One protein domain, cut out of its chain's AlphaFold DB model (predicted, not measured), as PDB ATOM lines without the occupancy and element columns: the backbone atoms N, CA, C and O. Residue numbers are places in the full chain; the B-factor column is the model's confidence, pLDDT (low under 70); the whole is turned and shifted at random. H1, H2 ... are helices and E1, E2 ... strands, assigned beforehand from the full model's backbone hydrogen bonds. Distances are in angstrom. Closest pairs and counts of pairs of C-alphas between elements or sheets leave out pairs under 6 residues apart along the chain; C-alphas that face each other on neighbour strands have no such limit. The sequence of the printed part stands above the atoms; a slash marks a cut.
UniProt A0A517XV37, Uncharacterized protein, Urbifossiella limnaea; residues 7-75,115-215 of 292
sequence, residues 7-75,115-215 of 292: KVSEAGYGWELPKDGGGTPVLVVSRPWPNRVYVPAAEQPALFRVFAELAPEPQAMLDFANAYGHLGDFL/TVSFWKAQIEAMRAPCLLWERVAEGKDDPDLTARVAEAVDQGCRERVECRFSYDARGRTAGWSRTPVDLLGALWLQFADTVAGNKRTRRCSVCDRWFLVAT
ATOM      1  N   LYS A   7     127.078 150.428 115.524       88.25
ATOM      2  CA  LYS A   7     126.159 150.950 116.535       88.25
ATOM      3  C   LYS A   7     124.733 150.567 116.177       88.25
ATOM      4  O   LYS A   7     124.316 150.728 115.037       88.25
ATOM      5  N   VAL A   8     123.988 150.116 117.174       90.62
ATOM      6  CA  VAL A   8     122.563 149.808 117.065       90.62
ATOM      7  C   VAL A   8     121.836 150.598 118.134       90.62
ATOM      8  O   VAL A   8     122.210 150.508 119.306       90.62
ATOM      9  N   SER A   9     120.815 151.361 117.747       88.12
ATOM     10  CA  SER A   9     120.019 152.106 118.722       88.12
ATOM     11  C   SER A   9     119.256 151.151 119.632       88.12
ATOM     12  O   SER A   9     118.535 150.273 119.162       88.12
ATOM     13  N   GLU A  10     119.392 151.344 120.942       88.19
ATOM     14  CA  GLU A  10     118.620 150.591 121.937       88.19
ATOM     15  C   GLU A  10     117.178 151.099 122.050       88.19
ATOM     16  O   GLU A  10     116.314 150.386 122.553       88.19
ATOM     17  N   ALA A  11     116.899 152.309 121.554       85.62
ATOM     18  CA  ALA A  11     115.540 152.835 121.467       85.62
ATOM     19  C   ALA A  11     114.723 152.184 120.337       85.62
ATOM     20  O   ALA A  11     113.508 152.359 120.288       85.62
ATOM     21  N   GLY A  12     115.391 151.444 119.448       88.81
ATOM     22  CA  GLY A  12     114.786 150.788 118.302       88.81
ATOM     23  C   GLY A  12     114.569 151.710 117.102       88.81
ATOM     24  O   GLY A  12     114.689 152.938 117.163       88.81
ATOM     25  N   TYR A  13     114.267 151.065 115.984       90.00
ATOM     26  CA  TYR A  13     113.908 151.679 114.715       90.00
ATOM     27  C   TYR A  13     112.391 151.592 114.502       90.00
ATOM     28  O   TYR A  13     111.689 150.874 115.215       90.00
ATOM     29  N   GLY A  14     111.883 152.313 113.507       89.81
ATOM     30  CA  GLY A  14     110.484 152.265 113.091       89.81
ATOM     31  C   GLY A  14     110.320 152.614 111.617       89.81
ATOM     32  O   GLY A  14     111.219 153.186 111.006       89.81
ATOM     33  N   TRP A  15     109.171 152.258 111.047       88.12
ATOM     34  CA  TRP A  15     108.785 152.680 109.702       88.12
ATOM     35  C   TRP A  15     107.921 153.927 109.785       88.12
ATOM     36  O   TRP A  15     106.920 153.933 110.496       88.12
ATOM     37  N   GLU A  16     108.271 154.948 109.013       81.94
ATOM     38  CA  GLU A  16     107.486 156.177 108.916       81.94
ATOM     39  C   GLU A  16     107.132 156.473 107.465       81.94
ATOM     40  O   GLU A  16     107.935 156.265 106.550       81.94
ATOM     41  N   LEU A  17     105.911 156.961 107.251       73.88
ATOM     42  CA  LEU A  17     105.471 157.403 105.936       73.88
ATOM     43  C   LEU A  17     105.978 158.826 105.662       73.88
ATOM     44  O   LEU A  17     105.889 159.698 106.531       73.88
ATOM     45  N   PRO A  18     106.465 159.100 104.442       68.94
ATOM     46  CA  PRO A  18     106.738 160.462 104.011       68.94
ATOM     47  C   PRO A  18     105.500 161.367 104.155       68.94
ATOM     48  O   PRO A  18     104.380 160.982 103.815       68.94
ATOM     49  N   LYS A  19     105.698 162.587 104.676       60.94
ATOM     50  CA  LYS A  19     104.611 163.541 104.990       60.94
ATOM     51  C   LYS A  19     103.835 164.034 103.764       60.94
ATOM     52  O   LYS A  19     102.746 164.575 103.917       60.94
ATOM     53  N   ASP A  20     104.391 163.870 102.571       61.38
ATOM     54  CA  ASP A  20     103.759 164.187 101.290       61.38
ATOM     55  C   ASP A  20     102.753 163.113 100.829       61.38
ATOM     56  O   ASP A  20     102.109 163.286  99.796       61.38
ATOM     57  N   GLY A  21     102.565 162.031 101.598       53.00
ATOM     58  CA  GLY A  21     101.471 161.068 101.422       53.00
ATOM     59  C   GLY A  21     101.610 160.127 100.220       53.00
ATOM     60  O   GLY A  21     100.738 159.287 100.012       53.00
ATOM     61  N   GLY A  22     102.697 160.237  99.448       55.97
ATOM     62  CA  GLY A  22     102.912 159.500  98.195       55.97
ATOM     63  C   GLY A  22     104.160 158.611  98.147       55.97
ATOM     64  O   GLY A  22     104.563 158.214  97.057       55.97
ATOM     65  N   GLY A  23     104.802 158.314  99.282       70.81
ATOM     66  CA  GLY A  23     106.108 157.645  99.313       70.81
ATOM     67  C   GLY A  23     106.142 156.283 100.011       70.81
ATOM     68  O   GLY A  23     105.294 155.950 100.836       70.81
ATOM     69  N   THR A  24     107.170 155.492  99.695       77.38
ATOM     70  CA  THR A  24     107.487 154.240 100.398       77.38
ATOM     71  C   THR A  24     107.891 154.536 101.848       77.38
ATOM     72  O   THR A  24     108.666 155.475 102.054       77.38
ATOM     73  N   PRO A  25     107.451 153.737 102.844       83.69
ATOM     74  CA  PRO A  25     107.912 153.889 104.218       83.69
ATOM     75  C   PRO A  25     109.439 153.870 104.308       83.69
ATOM     76  O   PRO A  25     110.096 153.062 103.641       83.69
ATOM     77  N   VAL A  26     109.979 154.751 105.145       83.25
ATOM     78  CA  VAL A  26     111.412 154.892 105.416       83.25
ATOM     79  C   VAL A  26     111.730 154.434 106.828       83.25
ATOM     80  O   VAL A  26     110.951 154.671 107.753       83.25
ATOM     81  N   LEU A  27     112.870 153.764 106.989       85.31
ATOM     82  CA  LEU A  27     113.356 153.368 108.297       85.31
ATOM     83  C   LEU A  27     113.891 154.603 109.026       85.31
ATOM     84  O   LEU A  27     114.737 155.335 108.506       85.31
ATOM     85  N   VAL A  28     113.409 154.815 110.240       81.25
ATOM     86  CA  VAL A  28     113.803 155.920 111.110       81.25
ATOM     87  C   VAL A  28     114.254 155.391 112.460       81.25
ATOM     88  O   VAL A  28     113.869 154.300 112.879       81.25
ATOM     89  N   VAL A  29     115.041 156.190 113.174       75.69
ATOM     90  CA  VAL A  29     115.355 155.947 114.583       75.69
ATOM     91  C   VAL A  29     114.672 157.005 115.444       75.69
ATOM     92  O   VAL A  29     114.844 158.205 115.222       75.69
ATOM     93  N   SER A  30     113.893 156.574 116.440       66.25
ATOM     94  CA  SER A  30     113.170 157.503 117.319       66.25
ATOM     95  C   SER A  30     114.126 158.278 118.228       66.25
ATOM     96  O   SER A  30     113.930 159.467 118.476       66.25
ATOM     97  N   ARG A  31     115.186 157.616 118.718       69.62
ATOM     98  CA  ARG A  31     116.284 158.244 119.464       69.62
ATOM     99  C   ARG A  31     117.618 157.595 119.086       69.62
ATOM    100  O   ARG A  31     117.737 156.378 119.195       69.62
ATOM    101  N   PRO A  32     118.636 158.368 118.681       65.06
ATOM    102  CA  PRO A  32     119.920 157.810 118.262       65.06
ATOM    103  C   PRO A  32     120.791 157.347 119.438       65.06
ATOM    104  O   PRO A  32     121.903 156.889 119.211       65.06
ATOM    105  N   TRP A  33     120.321 157.486 120.682       71.12
ATOM    106  CA  TRP A  33     121.022 157.078 121.898       71.12
ATOM    107  C   TRP A  33     120.021 156.594 122.959       71.12
ATOM    108  O   TRP A  33     118.903 157.124 123.003       71.12
ATOM    109  N   PRO A  34     120.425 155.675 123.859       83.00
ATOM    110  CA  PRO A  34     121.717 154.974 123.906       83.00
ATOM    111  C   PRO A  34     121.908 153.966 122.757       83.00
ATOM    112  O   PRO A  34     120.957 153.598 122.072       83.00
ATOM    113  N   ASN A  35     123.163 153.564 122.522       85.31
ATOM    114  CA  ASN A  35     123.537 152.619 121.467       85.31
ATOM    115  C   ASN A  35     124.268 151.409 122.047       85.31
ATOM    116  O   ASN A  35     125.261 151.572 122.761       85.31
ATOM    117  N   ARG A  36     123.873 150.216 121.605       92.38
ATOM    118  CA  ARG A  36     124.690 149.008 121.704       92.38
ATOM    119  C   ARG A  36     125.768 149.049 120.627       92.38
ATOM    120  O   ARG A  36     125.478 149.322 119.464       92.38
ATOM    121  N   VAL A  37     127.001 148.713 120.997       90.06
ATOM    122  CA  VAL A  37     128.122 148.570 120.061       90.06
ATOM    123  C   VAL A  37     128.496 147.100 119.955       90.06
ATOM    124  O   VAL A  37     128.605 146.427 120.976       90.06
ATOM    125  N   TYR A  38     128.694 146.604 118.738       94.44
ATOM    126  CA  TYR A  38     129.134 145.228 118.505       94.44
ATOM    127  C   TYR A  38     130.065 145.146 117.292       94.44
ATOM    128  O   TYR A  38     130.127 146.079 116.494       94.44
ATOM    129  N   VAL A  39     130.813 144.052 117.151       93.31
ATOM    130  CA  VAL A  39     131.738 143.814 116.030       93.31
ATOM    131  C   VAL A  39     131.140 142.734 115.125       93.31
ATOM    132  O   VAL A  39     131.308 141.544 115.413       93.31
ATOM    133  N   PRO A  40     130.464 143.089 114.011       94.31
ATOM    134  CA  PRO A  40     129.684 142.118 113.241       94.31
ATOM    135  C   PRO A  40     130.515 140.944 112.733       94.31
ATOM    136  O   PRO A  40     130.099 139.800 112.856       94.31
ATOM    137  N   ALA A  41     131.727 141.200 112.232       91.06
ATOM    138  CA  ALA A  41     132.630 140.152 111.752       91.06
ATOM    139  C   ALA A  41     133.048 139.139 112.826       91.06
ATOM    140  O   ALA A  41     133.296 137.980 112.500       91.06
ATOM    141  N   ALA A  42     133.152 139.566 114.086       90.25
ATOM    142  CA  ALA A  42     133.590 138.707 115.182       90.25
ATOM    143  C   ALA A  42     132.410 137.980 115.839       90.25
ATOM    144  O   ALA A  42     132.489 136.788 116.123       90.25
ATOM    145  N   GLU A  43     131.307 138.693 116.065       92.88
ATOM    146  CA  GLU A  43     130.162 138.185 116.823       92.88
ATOM    147  C   GLU A  43     129.142 137.449 115.945       92.88
ATOM    148  O   GLU A  43     128.473 136.521 116.407       92.88
ATOM    149  N   GLN A  44     129.030 137.846 114.674       94.06
ATOM    150  CA  GLN A  44     128.109 137.291 113.682       94.06
ATOM    151  C   GLN A  44     128.833 137.108 112.334       94.06
ATOM    152  O   GLN A  44     128.525 137.791 111.357       94.06
ATOM    153  N   PRO A  45     129.810 136.185 112.241       93.12
ATOM    154  CA  PRO A  45     130.686 136.043 111.069       93.12
ATOM    155  C   PRO A  45     129.963 135.619 109.779       93.12
ATOM    156  O   PRO A  45     130.553 135.669 108.704       93.12
ATOM    157  N   ALA A  46     128.707 135.179 109.884       96.06
ATOM    158  CA  ALA A  46     127.837 134.832 108.766       96.06
ATOM    159  C   ALA A  46     126.558 135.695 108.746       96.06
ATOM    160  O   ALA A  46     125.499 135.222 108.341       96.06
ATOM    161  N   LEU A  47     126.628 136.949 109.212       97.56
ATOM    162  CA  LEU A  47     125.470 137.848 109.260       97.56
ATOM    163  C   LEU A  47     124.885 138.110 107.866       97.56
ATOM    164  O   LEU A  47     123.670 138.208 107.722       97.56
ATOM    165  N   PHE A  48     125.727 138.128 106.830       98.12
ATOM    166  CA  PHE A  48     125.277 138.228 105.437       98.12
ATOM    167  C   PHE A  48     124.276 137.123 105.046       98.12
ATOM    168  O   PHE A  48     123.368 137.387 104.263       98.12
ATOM    169  N   ARG A  49     124.371 135.914 105.632       97.31
ATOM    170  CA  ARG A  49     123.386 134.835 105.420       97.31
ATOM    171  C   ARG A  49     122.054 135.124 106.080       97.31
ATOM    172  O   ARG A  49     121.020 134.909 105.464       97.31
ATOM    173  N   VAL A  50     122.089 135.639 107.306       97.75
ATOM    174  CA  VAL A  50     120.876 136.069 108.013       97.75
ATOM    175  C   VAL A  50     120.146 137.134 107.192       97.75
ATOM    176  O   VAL A  50     118.931 137.074 107.062       97.75
ATOM    177  N   PHE A  51     120.887 138.071 106.595       98.38
ATOM    178  CA  PHE A  51     120.318 139.107 105.734       98.38
ATOM    179  C   PHE A  51     119.798 138.561 104.393       98.38
ATOM    180  O   PHE A  51     118.697 138.906 103.976       98.38
ATOM    181  N   ALA A  52     120.546 137.673 103.731       98.06
ATOM    182  CA  ALA A  52     120.148 137.047 102.467       98.06
ATOM    183  C   ALA A  52     118.836 136.244 102.572       98.06
ATOM    184  O   ALA A  52     118.043 136.203 101.630       98.06
ATOM    185  N   GLU A  53     118.606 135.599 103.714       97.31
ATOM    186  CA  GLU A  53     117.403 134.799 103.978       97.31
ATOM    187  C   GLU A  53     116.257 135.598 104.590       97.31
ATOM    188  O   GLU A  53     115.191 135.044 104.860       97.31
ATOM    189  N   LEU A  54     116.458 136.895 104.814       97.81
ATOM    190  CA  LEU A  54     115.442 137.742 105.402       97.81
ATOM    191  C   LEU A  54     114.203 137.769 104.502       97.81
ATOM    192  O   LEU A  54     114.303 137.958 103.283       97.81
ATOM    193  N   ALA A  55     113.027 137.580 105.102       97.19
ATOM    194  CA  ALA A  55     111.772 137.732 104.385       97.19
ATOM    195  C   ALA A  55     111.662 139.180 103.865       97.19
ATOM    196  O   ALA A  55     111.985 140.114 104.607       97.19
ATOM    197  N   PRO A  56     111.208 139.410 102.617       94.69
ATOM    198  CA  PRO A  56     111.088 140.747 102.035       94.69
ATOM    199  C   PRO A  56     109.854 141.496 102.579       94.69
ATOM    200  O   PRO A  56     109.105 142.131 101.836       94.69
ATOM    201  N   GLU A  57     109.639 141.431 103.890       96.69
ATOM    202  CA  GLU A  57     108.512 142.011 104.610       96.69
ATOM    203  C   GLU A  57     108.996 143.126 105.548       96.69
ATOM    204  O   GLU A  57     110.040 142.970 106.187       96.69
ATOM    205  N   PRO A  58     108.243 144.238 105.689       95.44
ATOM    206  CA  PRO A  58     108.661 145.360 106.532       95.44
ATOM    207  C   PRO A  58     108.957 144.971 107.983       95.44
ATOM    208  O   PRO A  58     109.905 145.493 108.566       95.44
ATOM    209  N   GLN A  59     108.186 144.044 108.563       97.19
ATOM    210  CA  GLN A  59     108.412 143.612 109.943       97.19
ATOM    211  C   GLN A  59     109.729 142.842 110.088       97.19
ATOM    212  O   GLN A  59     110.507 143.142 110.985       97.19
ATOM    213  N   ALA A  60     110.041 141.926 109.167       97.69
ATOM    214  CA  ALA A  60     111.305 141.194 109.195       97.69
ATOM    215  C   ALA A  60     112.516 142.134 109.032       97.69
ATOM    216  O   ALA A  60     113.513 141.999 109.740       97.69
ATOM    217  N   MET A  61     112.416 143.129 108.145       97.50
ATOM    218  CA  MET A  61     113.426 144.185 107.986       97.50
ATOM    219  C   MET A  61     113.610 145.000 109.267       97.50
ATOM    220  O   MET A  61     114.740 145.272 109.671       97.50
ATOM    221  N   LEU A  62     112.506 145.352 109.928       96.00
ATOM    222  CA  LEU A  62     112.523 146.082 111.189       96.00
ATOM    223  C   LEU A  62     113.171 145.265 112.313       96.00
ATOM    224  O   LEU A  62     114.010 145.784 113.048       96.00
ATOM    225  N   ASP A  63     112.826 143.984 112.420       97.69
ATOM    226  CA  ASP A  63     113.413 143.069 113.399       97.69
ATOM    227  C   ASP A  63     114.921 142.911 113.162       97.69
ATOM    228  O   ASP A  63     115.712 142.957 114.109       97.69
ATOM    229  N   PHE A  64     115.343 142.809 111.896       97.81
ATOM    230  CA  PHE A  64     116.757 142.809 111.531       97.81
ATOM    231  C   PHE A  64     117.441 144.119 111.940       97.81
ATOM    232  O   PHE A  64     118.500 144.077 112.564       97.81
ATOM    233  N   ALA A  65     116.837 145.274 111.646       95.94
ATOM    234  CA  ALA A  65     117.394 146.574 112.007       95.94
ATOM    235  C   ALA A  65     117.517 146.753 113.529       95.94
ATOM    236  O   ALA A  65     118.545 147.206 114.022       95.94
ATOM    237  N   ASN A  66     116.526 146.317 114.305       95.25
ATOM    238  CA  ASN A  66     116.599 146.332 115.770       95.25
ATOM    239  C   ASN A  66     117.683 145.381 116.314       95.25
ATOM    240  O   ASN A  66     118.337 145.668 117.320       95.25
ATOM    241  N   ALA A  67     117.918 144.253 115.641       96.25
ATOM    242  CA  ALA A  67     118.924 143.276 116.043       96.25
ATOM    243  C   ALA A  67     120.354 143.628 115.597       96.25
ATOM    244  O   ALA A  67     121.311 143.260 116.283       96.25
ATOM    245  N   TYR A  68     120.538 144.331 114.481       96.31
ATOM    246  CA  TYR A  68     121.854 144.505 113.852       96.31
ATOM    247  C   TYR A  68     122.158 145.936 113.407       96.31
ATOM    248  O   TYR A  68     123.302 146.243 113.096       96.31
ATOM    249  N   GLY A  69     121.186 146.835 113.462       93.12
ATOM    250  CA  GLY A  69     121.294 148.210 112.996       93.12
ATOM    251  C   GLY A  69     120.800 148.385 111.563       93.12
ATOM    252  O   GLY A  69     120.497 147.429 110.849       93.12
ATOM    253  N   HIS A  70     120.725 149.645 111.160       91.50
ATOM    254  CA  HIS A  70     120.407 150.061 109.796       91.50
ATOM    255  C   HIS A  70     121.529 149.657 108.812       91.50
ATOM    256  O   HIS A  70     122.648 149.347 109.232       91.50
ATOM    257  N   LEU A  71     121.241 149.633 107.509       90.94
ATOM    258  CA  LEU A  71     122.162 149.147 106.471       90.94
ATOM    259  C   LEU A  71     123.230 150.168 106.048       90.94
ATOM    260  O   LEU A  71     124.362 149.777 105.772       90.94
ATOM    261  N   GLY A  72     122.877 151.446 105.962       81.00
ATOM    262  CA  GLY A  72     123.651 152.510 105.319       81.00
ATOM    263  C   GLY A  72     123.741 153.774 106.170       81.00
ATOM    264  O   GLY A  72     124.026 153.699 107.360       81.00
ATOM    265  N   ASP A  73     123.495 154.939 105.571       64.19
ATOM    266  CA  ASP A  73     123.257 156.174 106.325       64.19
ATOM    267  C   ASP A  73     121.766 156.249 106.685       64.19
ATOM    268  O   ASP A  73     120.908 156.110 105.817       64.19
ATOM    269  N   PHE A  74     121.443 156.466 107.959       57.09
ATOM    270  CA  PHE A  74     120.058 156.542 108.430       57.09
ATOM    271  C   PHE A  74     119.600 157.988 108.611       57.09
ATOM    272  O   PHE A  74     120.401 158.895 108.842       57.09
ATOM    273  N   LEU A  75     118.282 158.186 108.562       53.16
ATOM    274  CA  LEU A  75     117.653 159.465 108.862       53.16
ATOM    275  C   LEU A  75     117.168 159.491 110.307       53.16
ATOM    276  O   LEU A  75     116.526 158.556 110.791       53.16
ATOM    277  N   THR A 115     114.381 153.016 102.474       87.69
ATOM    278  CA  THR A 115     112.992 152.657 102.159       87.69
ATOM    279  C   THR A 115     112.775 151.143 102.186       87.69
ATOM    280  O   THR A 115     113.706 150.367 101.963       87.69
ATOM    281  N   VAL A 116     111.525 150.691 102.335       89.88
ATOM    282  CA  VAL A 116     111.175 149.264 102.156       89.88
ATOM    283  C   VAL A 116     111.654 148.733 100.795       89.88
ATOM    284  O   VAL A 116     112.178 147.624 100.709       89.88
ATOM    285  N   SER A 117     111.515 149.519  99.723       89.25
ATOM    286  CA  SER A 117     111.979 149.133  98.383       89.25
ATOM    287  C   SER A 117     113.500 148.993  98.316       89.25
ATOM    288  O   SER A 117     113.996 148.056  97.695       89.25
ATOM    289  N   PHE A 118     114.236 149.882  98.990       90.31
ATOM    290  CA  PHE A 118     115.685 149.777  99.123       90.31
ATOM    291  C   PHE A 118     116.075 148.479  99.837       90.31
ATOM    292  O   PHE A 118     116.861 147.706  99.295       90.31
ATOM    293  N   TRP A 119     115.477 148.191 100.996       94.88
ATOM    294  CA  TRP A 119     115.744 146.960 101.744       94.88
ATOM    295  C   TRP A 119     115.470 145.709 100.910       94.88
ATOM    296  O   TRP A 119     116.327 144.832 100.836       94.88
ATOM    297  N   LYS A 120     114.326 145.645 100.216       95.94
ATOM    298  CA  LYS A 120     114.005 144.536  99.299       95.94
ATOM    299  C   LYS A 120     115.082 144.352  98.233       95.94
ATOM    300  O   LYS A 120     115.546 143.233  98.030       95.94
ATOM    301  N   ALA A 121     115.505 145.440  97.591       94.31
ATOM    302  CA  ALA A 121     116.548 145.387  96.572       94.31
ATOM    303  C   ALA A 121     117.882 144.878  97.139       94.31
ATOM    304  O   ALA A 121     118.531 144.051  96.505       94.31
ATOM    305  N   GLN A 122     118.274 145.314  98.343       95.88
ATOM    306  CA  GLN A 122     119.514 144.854  98.976       95.88
ATOM    307  C   GLN A 122     119.444 143.387  99.424       95.88
ATOM    308  O   GLN A 122     120.427 142.662  99.267       95.88
ATOM    309  N   ILE A 123     118.295 142.930  99.937       97.94
ATOM    310  CA  ILE A 123     118.075 141.520 100.295       97.94
ATOM    311  C   ILE A 123     118.247 140.638  99.056       97.94
ATOM    312  O   ILE A 123     119.022 139.686  99.096       97.94
ATOM    313  N   GLU A 124     117.589 140.970  97.941       97.50
ATOM    314  CA  GLU A 124     117.720 140.201  96.696       97.50
ATOM    315  C   GLU A 124     119.144 140.259  96.129       97.50
ATOM    316  O   GLU A 124     119.692 139.226  95.729       97.50
ATOM    317  N   ALA A 125     119.777 141.438  96.157       96.75
ATOM    318  CA  ALA A 125     121.152 141.618  95.700       96.75
ATOM    319  C   ALA A 125     122.144 140.749  96.485       96.75
ATOM    320  O   ALA A 125     123.072 140.217  95.886       96.75
ATOM    321  N   MET A 126     121.939 140.559  97.793       98.38
ATOM    322  CA  MET A 126     122.755 139.655  98.613       98.38
ATOM    323  C   MET A 126     122.366 138.180  98.422       98.38
ATOM    324  O   MET A 126     123.233 137.305  98.363       98.38
ATOM    325  N   ARG A 127     121.064 137.881  98.324       98.19
ATOM    326  CA  ARG A 127     120.540 136.510  98.220       98.19
ATOM    327  C   ARG A 127     121.010 135.813  96.953       98.19
ATOM    328  O   ARG A 127     121.465 134.672  97.027       98.19
ATOM    329  N   ALA A 128     120.926 136.488  95.809       97.19
ATOM    330  CA  ALA A 128     121.273 135.905  94.519       97.19
ATOM    331  C   ALA A 128     122.701 135.310  94.485       97.19
ATOM    332  O   ALA A 128     122.827 134.110  94.224       97.19
ATOM    333  N   PRO A 129     123.779 136.054  94.798       97.31
ATOM    334  CA  PRO A 129     125.128 135.498  94.780       97.31
ATOM    335  C   PRO A 129     125.390 134.511  95.926       97.31
ATOM    336  O   PRO A 129     126.197 133.601  95.752       97.31
ATOM    337  N   CYS A 130     124.688 134.609  97.061       96.56
ATOM    338  CA  CYS A 130     124.774 133.603  98.125       96.56
ATOM    339  C   CYS A 130     124.325 132.208  97.650       96.56
ATOM    340  O   CYS A 130     124.993 131.217  97.957       96.56
ATOM    341  N   LEU A 131     123.231 132.137  96.882       94.50
ATOM    342  CA  LEU A 131     122.727 130.895  96.280       94.50
ATOM    343  C   LEU A 131     123.646 130.388  95.159       94.50
ATOM    344  O   LEU A 131     123.856 129.184  95.017       94.50
ATOM    345  N   LEU A 132     124.224 131.294  94.363       94.00
ATOM    346  CA  LEU A 132     125.218 130.914  93.354       94.00
ATOM    347  C   LEU A 132     126.464 130.305  94.004       94.00
ATOM    348  O   LEU A 132     126.937 129.261  93.559       94.00
ATOM    349  N   TRP A 133     126.956 130.910  95.085       93.44
ATOM    350  CA  TRP A 133     128.125 130.414  95.806       93.44
ATOM    351  C   TRP A 133     127.905 129.021  96.412       93.44
ATOM    352  O   TRP A 133     128.825 128.209  96.413       93.44
ATOM    353  N   GLU A 134     126.695 128.694  96.877       90.25
ATOM    354  CA  GLU A 134     126.375 127.333  97.343       90.25
ATOM    355  C   GLU A 134     126.535 126.302  96.233       90.25
ATOM    356  O   GLU A 134     127.179 125.274  96.436       90.25
ATOM    357  N   ARG A 135     126.031 126.615  95.037       89.62
ATOM    358  CA  ARG A 135     126.152 125.735  93.869       89.62
ATOM    359  C   ARG A 135     127.605 125.523  93.454       89.62
ATOM    360  O   ARG A 135     127.962 124.405  93.088       89.62
ATOM    361  N   VAL A 136     128.427 126.573  93.522       88.25
ATOM    362  CA  VAL A 136     129.875 126.476  93.270       88.25
ATOM    363  C   VAL A 136     130.527 125.583  94.328       88.25
ATOM    364  O   VAL A 136     131.221 124.617  94.005       88.25
ATOM    365  N   ALA A 137     130.229 125.829  95.606       82.50
ATOM    366  CA  ALA A 137     130.784 125.064  96.716       82.50
ATOM    367  C   ALA A 137     130.373 123.578  96.694       82.50
ATOM    368  O   ALA A 137     131.122 122.730  97.174       82.50
ATOM    369  N   GLU A 138     129.215 123.209  96.152       81.31
ATOM    370  CA  GLU A 138     128.747 121.814  96.062       81.31
ATOM    371  C   GLU A 138     129.466 120.949  95.013       81.31
ATOM    372  O   GLU A 138     129.203 119.751  94.939       81.31
ATOM    373  N   GLY A 139     130.436 121.498  94.275       68.88
ATOM    374  CA  GLY A 139     131.304 120.712  93.387       68.88
ATOM    375  C   GLY A 139     131.091 120.977  91.901       68.88
ATOM    376  O   GLY A 139     131.454 120.146  91.073       68.88
ATOM    377  N   LYS A 140     130.524 122.134  91.554       63.69
ATOM    378  CA  LYS A 140     130.572 122.663  90.193       63.69
ATOM    379  C   LYS A 140     131.607 123.774  90.193       63.69
ATOM    380  O   LYS A 140     131.273 124.919  90.480       63.69
ATOM    381  N   ASP A 141     132.862 123.406  89.943       70.69
ATOM    382  CA  ASP A 141     133.873 124.381  89.538       70.69
ATOM    383  C   ASP A 141     133.407 124.962  88.199       70.69
ATOM    384  O   ASP A 141     133.583 124.372  87.135       70.69
ATOM    385  N   ASP A 142     132.631 126.035  88.304       84.94
ATOM    386  CA  ASP A 142     131.943 126.695  87.212       84.94
ATOM    387  C   ASP A 142     132.484 128.128  87.161       84.94
ATOM    388  O   ASP A 142     132.099 128.978  87.984       84.94
ATOM    389  N   PRO A 143     133.444 128.394  86.257       88.50
ATOM    390  CA  PRO A 143     134.085 129.697  86.148       88.50
ATOM    391  C   PRO A 143     133.097 130.829  85.861       88.50
ATOM    392  O   PRO A 143     133.313 131.941  86.338       88.50
ATOM    393  N   ASP A 144     132.000 130.556  85.143       91.31
ATOM    394  CA  ASP A 144     130.966 131.556  84.857       91.31
ATOM    395  C   ASP A 144     130.205 131.933  86.131       91.31
ATOM    396  O   ASP A 144     130.077 133.111  86.472       91.31
ATOM    397  N   LEU A 145     129.781 130.934  86.914       91.25
ATOM    398  CA  LEU A 145     129.132 131.193  88.203       91.25
ATOM    399  C   LEU A 145     130.068 131.914  89.174       91.25
ATOM    400  O   LEU A 145     129.632 132.819  89.888       91.25
ATOM    401  N   THR A 146     131.349 131.549  89.180       91.12
ATOM    402  CA  THR A 146     132.363 132.200  90.017       91.12
ATOM    403  C   THR A 146     132.571 133.658  89.606       91.12
ATOM    404  O   THR A 146     132.599 134.532  90.472       91.12
ATOM    405  N   ALA A 147     132.641 133.946  88.302       93.94
ATOM    406  CA  ALA A 147     132.752 135.307  87.785       93.94
ATOM    407  C   ALA A 147     131.535 136.166  88.163       93.94
ATOM    408  O   ALA A 147     131.697 137.295  88.622       93.94
ATOM    409  N   ARG A 148     130.319 135.612  88.076       95.62
ATOM    410  CA  ARG A 148     129.085 136.303  88.493       95.62
ATOM    411  C   ARG A 148     129.036 136.587  89.994       95.62
ATOM    412  O   ARG A 148     128.540 137.632  90.410       95.62
ATOM    413  N   VAL A 149     129.540 135.668  90.823       96.25
ATOM    414  CA  VAL A 149     129.685 135.901  92.271       96.25
ATOM    415  C   VAL A 149     130.690 137.023  92.530       96.25
ATOM    416  O   VAL A 149     130.403 137.905  93.339       96.25
ATOM    417  N   ALA A 150     131.832 137.019  91.838       95.44
ATOM    418  CA  ALA A 150     132.847 138.062  91.968       95.44
ATOM    419  C   ALA A 150     132.306 139.444  91.565       95.44
ATOM    420  O   ALA A 150     132.443 140.391  92.333       95.44
ATOM    421  N   GLU A 151     131.601 139.545  90.435       97.19
ATOM    422  CA  GLU A 151     130.965 140.792  89.987       97.19
ATOM    423  C   GLU A 151     129.967 141.327  91.025       97.19
ATOM    424  O   GLU A 151     129.978 142.515  91.355       97.19
ATOM    425  N   ALA A 152     129.132 140.452  91.594       97.50
ATOM    426  CA  ALA A 152     128.184 140.843  92.632       97.50
ATOM    427  C   ALA A 152     128.891 141.334  93.908       97.50
ATOM    428  O   ALA A 152     128.469 142.329  94.498       97.50
ATOM    429  N   VAL A 153     129.977 140.669  94.321       97.38
ATOM    430  CA  VAL A 153     130.809 141.100  95.456       97.38
ATOM    431  C   VAL A 153     131.424 142.474  95.197       97.38
ATOM    432  O   VAL A 153     131.354 143.341  96.070       97.38
ATOM    433  N   ASP A 154     131.985 142.692  94.009       96.00
ATOM    434  CA  ASP A 154     132.607 143.960  93.631       96.00
ATOM    435  C   ASP A 154     131.579 145.096  93.611       96.00
ATOM    436  O   ASP A 154     131.820 146.166  94.176       96.00
ATOM    437  N   GLN A 155     130.405 144.854  93.023       94.31
ATOM    438  CA  GLN A 155     129.295 145.804  93.010       94.31
ATOM    439  C   GLN A 155     128.801 146.117  94.429       94.31
ATOM    440  O   GLN A 155     128.559 147.279  94.750       94.31
ATOM    441  N   GLY A 156     128.675 145.104  95.290       93.69
ATOM    442  CA  GLY A 156     128.231 145.261  96.672       93.69
ATOM    443  C   GLY A 156     129.235 145.979  97.579       93.69
ATOM    444  O   GLY A 156     128.841 146.694  98.502       93.69
ATOM    445  N   CYS A 157     130.533 145.830  97.307       93.62
ATOM    446  CA  CYS A 157     131.598 146.519  98.038       93.62
ATOM    447  C   CYS A 157     131.867 147.943  97.526       93.62
ATOM    448  O   CYS A 157     132.430 148.753  98.270       93.62
ATOM    449  N   ARG A 158     131.499 148.260  96.277       89.44
ATOM    450  CA  ARG A 158     131.747 149.567  95.650       89.44
ATOM    451  C   ARG A 158     131.173 150.695  96.506       89.44
ATOM    452  O   ARG A 158     130.014 150.645  96.896       89.44
ATOM    453  N   GLU A 159     132.011 151.687  96.820       83.44
ATOM    454  CA  GLU A 159     131.688 152.850  97.675       83.44
ATOM    455  C   GLU A 159     131.278 152.512  99.126       83.44
ATOM    456  O   GLU A 159     131.022 153.418  99.917       83.44
ATOM    457  N   ARG A 160     131.269 151.226  99.506       88.12
ATOM    458  CA  ARG A 160     130.910 150.740 100.851       88.12
ATOM    459  C   ARG A 160     132.086 150.188 101.642       88.12
ATOM    460  O   ARG A 160     131.954 149.859 102.823       88.12
ATOM    461  N   VAL A 161     133.242 150.094 100.994       88.81
ATOM    462  CA  VAL A 161     134.485 149.590 101.560       88.81
ATOM    463  C   VAL A 161     135.622 150.529 101.207       88.81
ATOM    464  O   VAL A 161     135.865 150.830 100.043       88.81
ATOM    465  N   GLU A 162     136.375 150.917 102.225       87.75
ATOM    466  CA  GLU A 162     137.571 151.732 102.088       87.75
ATOM    467  C   GLU A 162     138.824 150.915 102.412       87.75
ATOM    468  O   GLU A 162     138.837 150.065 103.312       87.75
ATOM    469  N   CYS A 163     139.919 151.223 101.724       89.56
ATOM    470  CA  CYS A 163     141.251 150.808 102.143       89.56
ATOM    471  C   CYS A 163     141.778 151.813 103.168       89.56
ATOM    472  O   CYS A 163     142.014 152.976 102.847       89.56
ATOM    473  N   ARG A 164     141.985 151.363 104.405       83.56
ATOM    474  CA  ARG A 164     142.502 152.192 105.493       83.56
ATOM    475  C   ARG A 164     143.897 151.737 105.888       83.56
ATOM    476  O   ARG A 164     144.096 150.582 106.268       83.56
ATOM    477  N   PHE A 165     144.845 152.666 105.831       86.62
ATOM    478  CA  PHE A 165     146.134 152.513 106.487       86.62
ATOM    479  C   PHE A 165     145.982 152.876 107.963       86.62
ATOM    480  O   PHE A 165     145.337 153.864 108.314       86.62
ATOM    481  N   SER A 166     146.544 152.054 108.831       83.12
ATOM    482  CA  SER A 166     146.492 152.218 110.276       83.12
ATOM    483  C   SER A 166     147.879 151.992 110.855       83.12
ATOM    484  O   SER A 166     148.652 151.183 110.340       83.12
ATOM    485  N   TYR A 167     148.185 152.714 111.923       84.88
ATOM    486  CA  TYR A 167     149.422 152.559 112.667       84.88
ATOM    487  C   TYR A 167     149.073 152.296 114.127       84.88
ATOM    488  O   TYR A 167     148.466 153.145 114.784       84.88
ATOM    489  N   ASP A 168     149.430 151.116 114.625       81.88
ATOM    490  CA  ASP A 168     149.367 150.832 116.052       81.88
ATOM    491  C   ASP A 168     150.655 151.333 116.705       81.88
ATOM    492  O   ASP A 168     151.713 150.716 116.591       81.88
ATOM    493  N   ALA A 169     150.563 152.456 117.417       81.25
ATOM    494  CA  ALA A 169     151.696 153.036 118.125       81.25
ATOM    495  C   ALA A 169     152.223 152.137 119.259       81.25
ATOM    496  O   ALA A 169     153.398 152.235 119.609       81.25
ATOM    497  N   ARG A 170     151.389 151.247 119.825       81.56
ATOM    498  CA  ARG A 170     151.798 150.333 120.904       81.56
ATOM    499  C   ARG A 170     152.592 149.156 120.351       81.56
ATOM    500  O   ARG A 170     153.653 148.834 120.879       81.56
ATOM    501  N   GLY A 171     152.106 148.552 119.268       82.56
ATOM    502  CA  GLY A 171     152.818 147.507 118.534       82.56
ATOM    503  C   GLY A 171     153.954 148.029 117.650       82.56
ATOM    504  O   GLY A 171     154.811 147.250 117.241       82.56
ATOM    505  N   ARG A 172     153.981 149.339 117.361       85.81
ATOM    506  CA  ARG A 172     154.816 149.984 116.330       85.81
ATOM    507  C   ARG A 172     154.663 149.331 114.955       85.81
ATOM    508  O   ARG A 172     155.614 149.276 114.177       85.81
ATOM    509  N   THR A 173     153.468 148.839 114.653       88.81
ATOM    510  CA  THR A 173     153.162 148.153 113.400       88.81
ATOM    511  C   THR A 173     152.261 149.017 112.530       88.81
ATOM    512  O   THR A 173     151.227 149.529 112.957       88.81
ATOM    513  N   ALA A 174     152.675 149.181 111.278       89.75
ATOM    514  CA  ALA A 174     151.820 149.689 110.223       89.75
ATOM    515  C   ALA A 174     151.035 148.529 109.604       89.75
ATOM    516  O   ALA A 174     151.578 147.445 109.392       89.75
ATOM    517  N   GLY A 175     149.770 148.769 109.287       87.19
ATOM    518  CA  GLY A 175     148.912 147.797 108.631       87.19
ATOM    519  C   GLY A 175     147.938 148.476 107.685       87.19
ATOM    520  O   GLY A 175     147.483 149.592 107.930       87.19
ATOM    521  N   TRP A 176     147.588 147.785 106.610       87.75
ATOM    522  CA  TRP A 176     146.487 148.172 105.740       87.75
ATOM    523  C   TRP A 176     145.313 147.224 105.978       87.75
ATOM    524  O   TRP A 176     145.492 146.043 106.283       87.75
ATOM    525  N   SER A 177     144.094 147.738 105.869       87.00
ATOM    526  CA  SER A 177     142.895 146.926 106.034       87.00
ATOM    527  C   SER A 177     141.751 147.427 105.164       87.00
ATOM    528  O   SER A 177     141.602 148.623 104.931       87.00
ATOM    529  N   ARG A 178     140.921 146.489 104.705       91.31
ATOM    530  CA  ARG A 178     139.613 146.777 104.105       91.31
ATOM    531  C   ARG A 178     138.623 147.015 105.244       91.31
ATOM    532  O   ARG A 178     138.458 146.132 106.095       91.31
ATOM    533  N   THR A 179     138.023 148.199 105.279       88.69
ATOM    534  CA  THR A 179     137.116 148.646 106.341       88.69
ATOM    535  C   THR A 179     135.783 149.058 105.725       88.69
ATOM    536  O   THR A 179     135.786 149.892 104.822       88.69
ATOM    537  N   PRO A 180     134.652 148.500 106.176       90.88
ATOM    538  CA  PRO A 180     133.354 148.942 105.694       90.88
ATOM    539  C   PRO A 180     133.022 150.347 106.222       90.88
ATOM    540  O   PRO A 180     133.429 150.717 107.327       90.88
ATOM    541  N   VAL A 181     132.284 151.135 105.440       86.50
ATOM    542  CA  VAL A 181     131.744 152.435 105.890       86.50
ATOM    543  C   VAL A 181     130.388 152.304 106.580       86.50
ATOM    544  O   VAL A 181     130.062 153.146 107.415       86.50
ATOM    545  N   ASP A 182     129.640 151.241 106.285       88.81
ATOM    546  CA  ASP A 182     128.312 150.958 106.828       88.81
ATOM    547  C   ASP A 182     128.078 149.446 107.041       88.81
ATOM    548  O   ASP A 182     128.941 148.612 106.735       88.81
ATOM    549  N   LEU A 183     126.926 149.070 107.611       94.62
ATOM    550  CA  LEU A 183     126.599 147.663 107.853       94.62
ATOM    551  C   LEU A 183     126.501 146.874 106.550       94.62
ATOM    552  O   LEU A 183     127.003 145.757 106.493       94.62
ATOM    553  N   LEU A 184     125.904 147.435 105.502       95.12
ATOM    554  CA  LEU A 184     125.747 146.770 104.214       95.12
ATOM    555  C   LEU A 184     127.104 146.411 103.597       95.12
ATOM    556  O   LEU A 184     127.298 145.276 103.162       95.12
ATOM    557  N   GLY A 185     128.073 147.326 103.637       94.19
ATOM    558  CA  GLY A 185     129.461 147.066 103.265       94.19
ATOM    559  C   GLY A 185     130.107 145.994 104.136       94.19
ATOM    560  O   GLY A 185     130.856 145.155 103.636       94.19
ATOM    561  N   ALA A 186     129.789 145.957 105.434       95.88
ATOM    562  CA  ALA A 186     130.267 144.901 106.321       95.88
ATOM    563  C   ALA A 186     129.688 143.528 105.939       95.88
ATOM    564  O   ALA A 186     130.433 142.549 105.922       95.88
ATOM    565  N   LEU A 187     128.399 143.448 105.581       97.94
ATOM    566  CA  LEU A 187     127.765 142.218 105.091       97.94
ATOM    567  C   LEU A 187     128.429 141.741 103.791       97.94
ATOM    568  O   LEU A 187     128.814 140.575 103.692       97.94
ATOM    569  N   TRP A 188     128.629 142.643 102.827       97.94
ATOM    570  CA  TRP A 188     129.297 142.318 101.565       97.94
ATOM    571  C   TRP A 188     130.742 141.873 101.762       97.94
ATOM    572  O   TRP A 188     131.159 140.885 101.161       97.94
ATOM    573  N   LEU A 189     131.495 142.507 102.663       96.12
ATOM    574  CA  LEU A 189     132.841 142.043 102.984       96.12
ATOM    575  C   LEU A 189     132.861 140.695 103.713       96.12
ATOM    576  O   LEU A 189     133.779 139.913 103.482       96.12
ATOM    577  N   GLN A 190     131.888 140.397 104.583       96.69
ATOM    578  CA  GLN A 190     131.785 139.061 105.187       96.69
ATOM    579  C   GLN A 190     131.560 137.996 104.111       96.69
ATOM    580  O   GLN A 190     132.163 136.918 104.169       96.69
ATOM    581  N   PHE A 191     130.715 138.298 103.123       97.50
ATOM    582  CA  PHE A 191     130.495 137.417 101.987       97.50
ATOM    583  C   PHE A 191     131.761 137.289 101.123       97.50
ATOM    584  O   PHE A 191     132.193 136.171 100.848       97.50
ATOM    585  N   ALA A 192     132.444 138.393 100.812       96.19
ATOM    586  CA  ALA A 192     133.713 138.392 100.081       96.19
ATOM    587  C   ALA A 192     134.796 137.548 100.779       96.19
ATOM    588  O   ALA A 192     135.426 136.696 100.157       96.19
ATOM    589  N   ASP A 193     134.980 137.722 102.094       93.62
ATOM    590  CA  ASP A 193     135.925 136.937 102.900       93.62
ATOM    591  C   ASP A 193     135.498 135.456 103.032       93.62
ATOM    592  O   ASP A 193     136.323 134.595 103.372       93.62
ATOM    593  N   THR A 194     134.216 135.145 102.805       93.88
ATOM    594  CA  THR A 194     133.699 133.770 102.719       93.88
ATOM    595  C   THR A 194     134.076 133.150 101.377       93.88
ATOM    596  O   THR A 194     134.689 132.085 101.379       93.88
ATOM    597  N   VAL A 195     133.794 133.834 100.265       92.75
ATOM    598  CA  VAL A 195     134.127 133.395  98.899       92.75
ATOM    599  C   VAL A 195     135.640 133.222  98.738       92.75
ATOM    600  O   VAL A 195     136.110 132.129  98.431       92.75
ATOM    601  N   ALA A 196     136.425 134.255  99.056       91.38
ATOM    602  CA  ALA A 196     137.885 134.235  98.916       91.38
ATOM    603  C   ALA A 196     138.567 133.189  99.813       91.38
ATOM    604  O   ALA A 196     139.623 132.661  99.477       91.38
ATOM    605  N   GLY A 197     137.969 132.882 100.968       89.62
ATOM    606  CA  GLY A 197     138.461 131.850 101.880       89.62
ATOM    607  C   GLY A 197     137.940 130.446 101.576       89.62
ATOM    608  O   GLY A 197     138.145 129.558 102.403       89.62
ATOM    609  N   ASN A 198     137.204 130.263 100.474       88.19
ATOM    610  CA  ASN A 198     136.464 129.049 100.139       88.19
ATOM    611  C   ASN A 198     135.615 128.511 101.313       88.19
ATOM    612  O   ASN A 198     135.485 127.307 101.521       88.19
ATOM    613  N   LYS A 199     135.089 129.387 102.174       89.38
ATOM    614  CA  LYS A 199     134.404 128.982 103.408       89.38
ATOM    615  C   LYS A 199     132.973 128.561 103.096       89.38
ATOM    616  O   LYS A 199     132.308 129.136 102.234       89.38
ATOM    617  N   ARG A 200     132.472 127.589 103.858       89.31
ATOM    618  CA  ARG A 200     131.060 127.193 103.823       89.31
ATOM    619  C   ARG A 200     130.308 127.801 104.993       89.31
ATOM    620  O   ARG A 200     130.880 128.078 106.044       89.31
ATOM    621  N   THR A 201     129.008 127.965 104.819       92.00
ATOM    622  CA  THR A 201     128.079 128.367 105.874       92.00
ATOM    623  C   THR A 201     127.201 127.183 106.247       92.00
ATOM    624  O   THR A 201     126.805 126.409 105.381       92.00
ATOM    625  N   ARG A 202     126.893 127.026 107.534       92.00
ATOM    626  CA  ARG A 202     125.968 125.996 108.029       92.00
ATOM    627  C   ARG A 202     125.102 126.568 109.152       92.00
ATOM    628  O   ARG A 202     125.565 127.442 109.887       92.00
ATOM    629  N   ARG A 203     123.876 126.060 109.308       94.12
ATOM    630  CA  ARG A 203     123.039 126.333 110.485       94.12
ATOM    631  C   ARG A 203     123.414 125.433 111.651       94.12
ATOM    632  O   ARG A 203     123.679 124.245 111.491       94.12
ATOM    633  N   CYS A 204     123.463 126.007 112.846       94.62
ATOM    634  CA  CYS A 204     123.736 125.243 114.053       94.62
ATOM    635  C   CYS A 204     122.542 124.355 114.422       94.62
ATOM    636  O   CYS A 204     121.457 124.869 114.660       94.62
ATOM    637  N   SER A 205     122.769 123.059 114.639       94.69
ATOM    638  CA  SER A 205     121.711 122.104 115.029       94.69
ATOM    639  C   SER A 205     121.050 122.359 116.398       94.69
ATOM    640  O   SER A 205     120.112 121.662 116.768       94.69
ATOM    641  N   VAL A 206     121.533 123.337 117.176       95.75
ATOM    642  CA  VAL A 206     121.046 123.636 118.538       95.75
ATOM    643  C   VAL A 206     120.339 124.983 118.639       95.75
ATOM    644  O   VAL A 206     119.388 125.114 119.405       95.75
ATOM    645  N   CYS A 207     120.839 126.007 117.945       94.38
ATOM    646  CA  CYS A 207     120.320 127.376 118.038       94.38
ATOM    647  C   CYS A 207     119.956 127.985 116.682       94.38
ATOM    648  O   CYS A 207     119.692 129.179 116.622       94.38
ATOM    649  N   ASP A 208     120.024 127.194 115.609       93.12
ATOM    650  CA  ASP A 208     119.719 127.556 114.220       93.12
ATOM    651  C   ASP A 208     120.554 128.703 113.614       93.12
ATOM    652  O   ASP A 208     120.430 129.047 112.443       93.12
ATOM    653  N   ARG A 209     121.495 129.272 114.374       93.19
ATOM    654  CA  ARG A 209     122.358 130.360 113.903       93.19
ATOM    655  C   ARG A 209     123.299 129.897 112.790       93.19
ATOM    656  O   ARG A 209     123.981 128.878 112.937       93.19
ATOM    657  N   TRP A 210     123.421 130.716 111.747       94.94
ATOM    658  CA  TRP A 210     124.452 130.594 110.720       94.94
ATOM    659  C   TRP A 210     125.863 130.771 111.286       94.94
ATOM    660  O   TRP A 210     126.142 131.701 112.044       94.94
ATOM    661  N   PHE A 211     126.784 129.893 110.893       93.44
ATOM    662  CA  PHE A 211     128.203 130.017 111.218       93.44
ATOM    663  C   PHE A 211     129.091 129.513 110.078       93.44
ATOM    664  O   PHE A 211     128.658 128.730 109.230       93.44
ATOM    665  N   LEU A 212     130.346 129.969 110.070       91.62
ATOM    666  CA  LEU A 212     131.341 129.562 109.080       91.62
ATOM    667  C   LEU A 212     131.972 128.210 109.444       91.62
ATOM    668  O   LEU A 212     132.383 127.975 110.586       91.62
ATOM    669  N   VAL A 213     132.096 127.351 108.440       89.12
ATOM    670  CA  VAL A 213     132.832 126.087 108.457       89.12
ATOM    671  C   VAL A 213     133.993 126.238 107.475       89.12
ATOM    672  O   VAL A 213     133.785 126.524 106.295       89.12
ATOM    673  N   ALA A 214     135.224 126.096 107.965       73.19
ATOM    674  CA  ALA A 214     136.402 126.134 107.105       73.19
ATOM    675  C   ALA A 214     136.401 124.925 106.157       73.19
ATOM    676  O   ALA A 214     136.070 123.814 106.574       73.19
ATOM    677  N   THR A 215     136.789 125.134 104.900       63.78
ATOM    678  CA  THR A 215     137.147 124.049 103.979       63.78
ATOM    679  C   THR A 215     138.654 123.789 104.097       63.78
ATOM    680  O   THR A 215     139.434 124.721 104.283       63.78
TER     681      THR A 215
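This is residues 7 to 75 and 115 to 215 of the 292 residues of an uncharacterized protein of Urbifossiella limnaea (UniProt A0A517XV37). Three helices, H4, H5 and H6, form an up-and-down bundle, crossed by the short helix H2; from it the long strand hairpin of E5 and E6 reaches out, and its tip, residues 168 to 173, sticks out free. H3 with E1 and the hairpin of E2 and E3 makes a smaller group at one end of H4, and the hairpin of E7 and E8 lies near the other. The printed part has 170 residues, in the order E1 E2 E3 E4 H1 H2 H3 H4 H5 E5 E6 H6 E7 E8; its four sheets, E1 - E4, E2 - E3, E5 - E6 and E7 - E8, are antiparallel pairs. The class is mixed, helices and strands; the whole is compact, with a radius of gyration of the C-alphas of 17.5 A, and spans 50 by 45 by 36 A.

E5, residues 161 to 168, and E6, residues 173 to 180, are antiparallel, with N 164 and O 177 2.8 A apart. The closest C-alphas of E6 and H6, residues 183 to 196, are those of Pro 180 and Ala 186, 5.1 A. H5, residues 143 to 157, touches H6 with its residues 153 to 157 alone, closest at C-alphas 157 and 185, 5.7 A, at a shallow tilt of 27 degrees, opposite ways. H4, residues 116 to 137, and H5 form a helical hairpin, closest at C-alphas 129 and 149, 5.2 A. H2, residues 47 to 52, touches H4, about perpendicular at 75 degrees, closest at C-alphas 52 and 127, 4.3 A. H1, residues 40 to 43, only just touches H6, with 3 pairs of C-alphas within 8 A, closest at 41 and 190, 6.7 A. E7, residues 200 to 203, and E8, residues 210 to 213, form a hairpin, with N 202 and O 211 3.0 A apart. The closest C-alphas of E2, residues 13 to 16, and H3, residues 58 to 68, are 13 and 66, 6.1 A. E2 and E3, residues 26 to 29, have N 14 and O 28 2.9 A apart; E1, residues 7 to 9, and E4, residues 35 to 38, have N 8 and O 36 2.8 A apart. Every O i to N i+4 pair is within hydrogen-bond range in H2, H3, H5 and H6, and 17 of 18 in H4; H1 is too short for one.

E1 begins at C-alpha 7, (126.159, 150.950, 116.535). H4 is 31.6 A long, H5 20.7 A, H6 19.7 A, H3 15.1 A, E5 20.8 A and E6 21.3 A. E8 ends at C-alpha 213, (132.832, 126.087, 108.457).

The C-alphas farthest apart, those of Gly 21 and Arg 172, are 56.5 A apart. Residues 76 to 114 are not printed; C-alphas 75 and 115 are 10.6 A apart across the cut. Of the links printed whole, none is long. Mean pLDDT of the printed part is 88.7, with residues 18 to 22, 30 to 32, 73 to 75, 139 to 140 and 215 under 70.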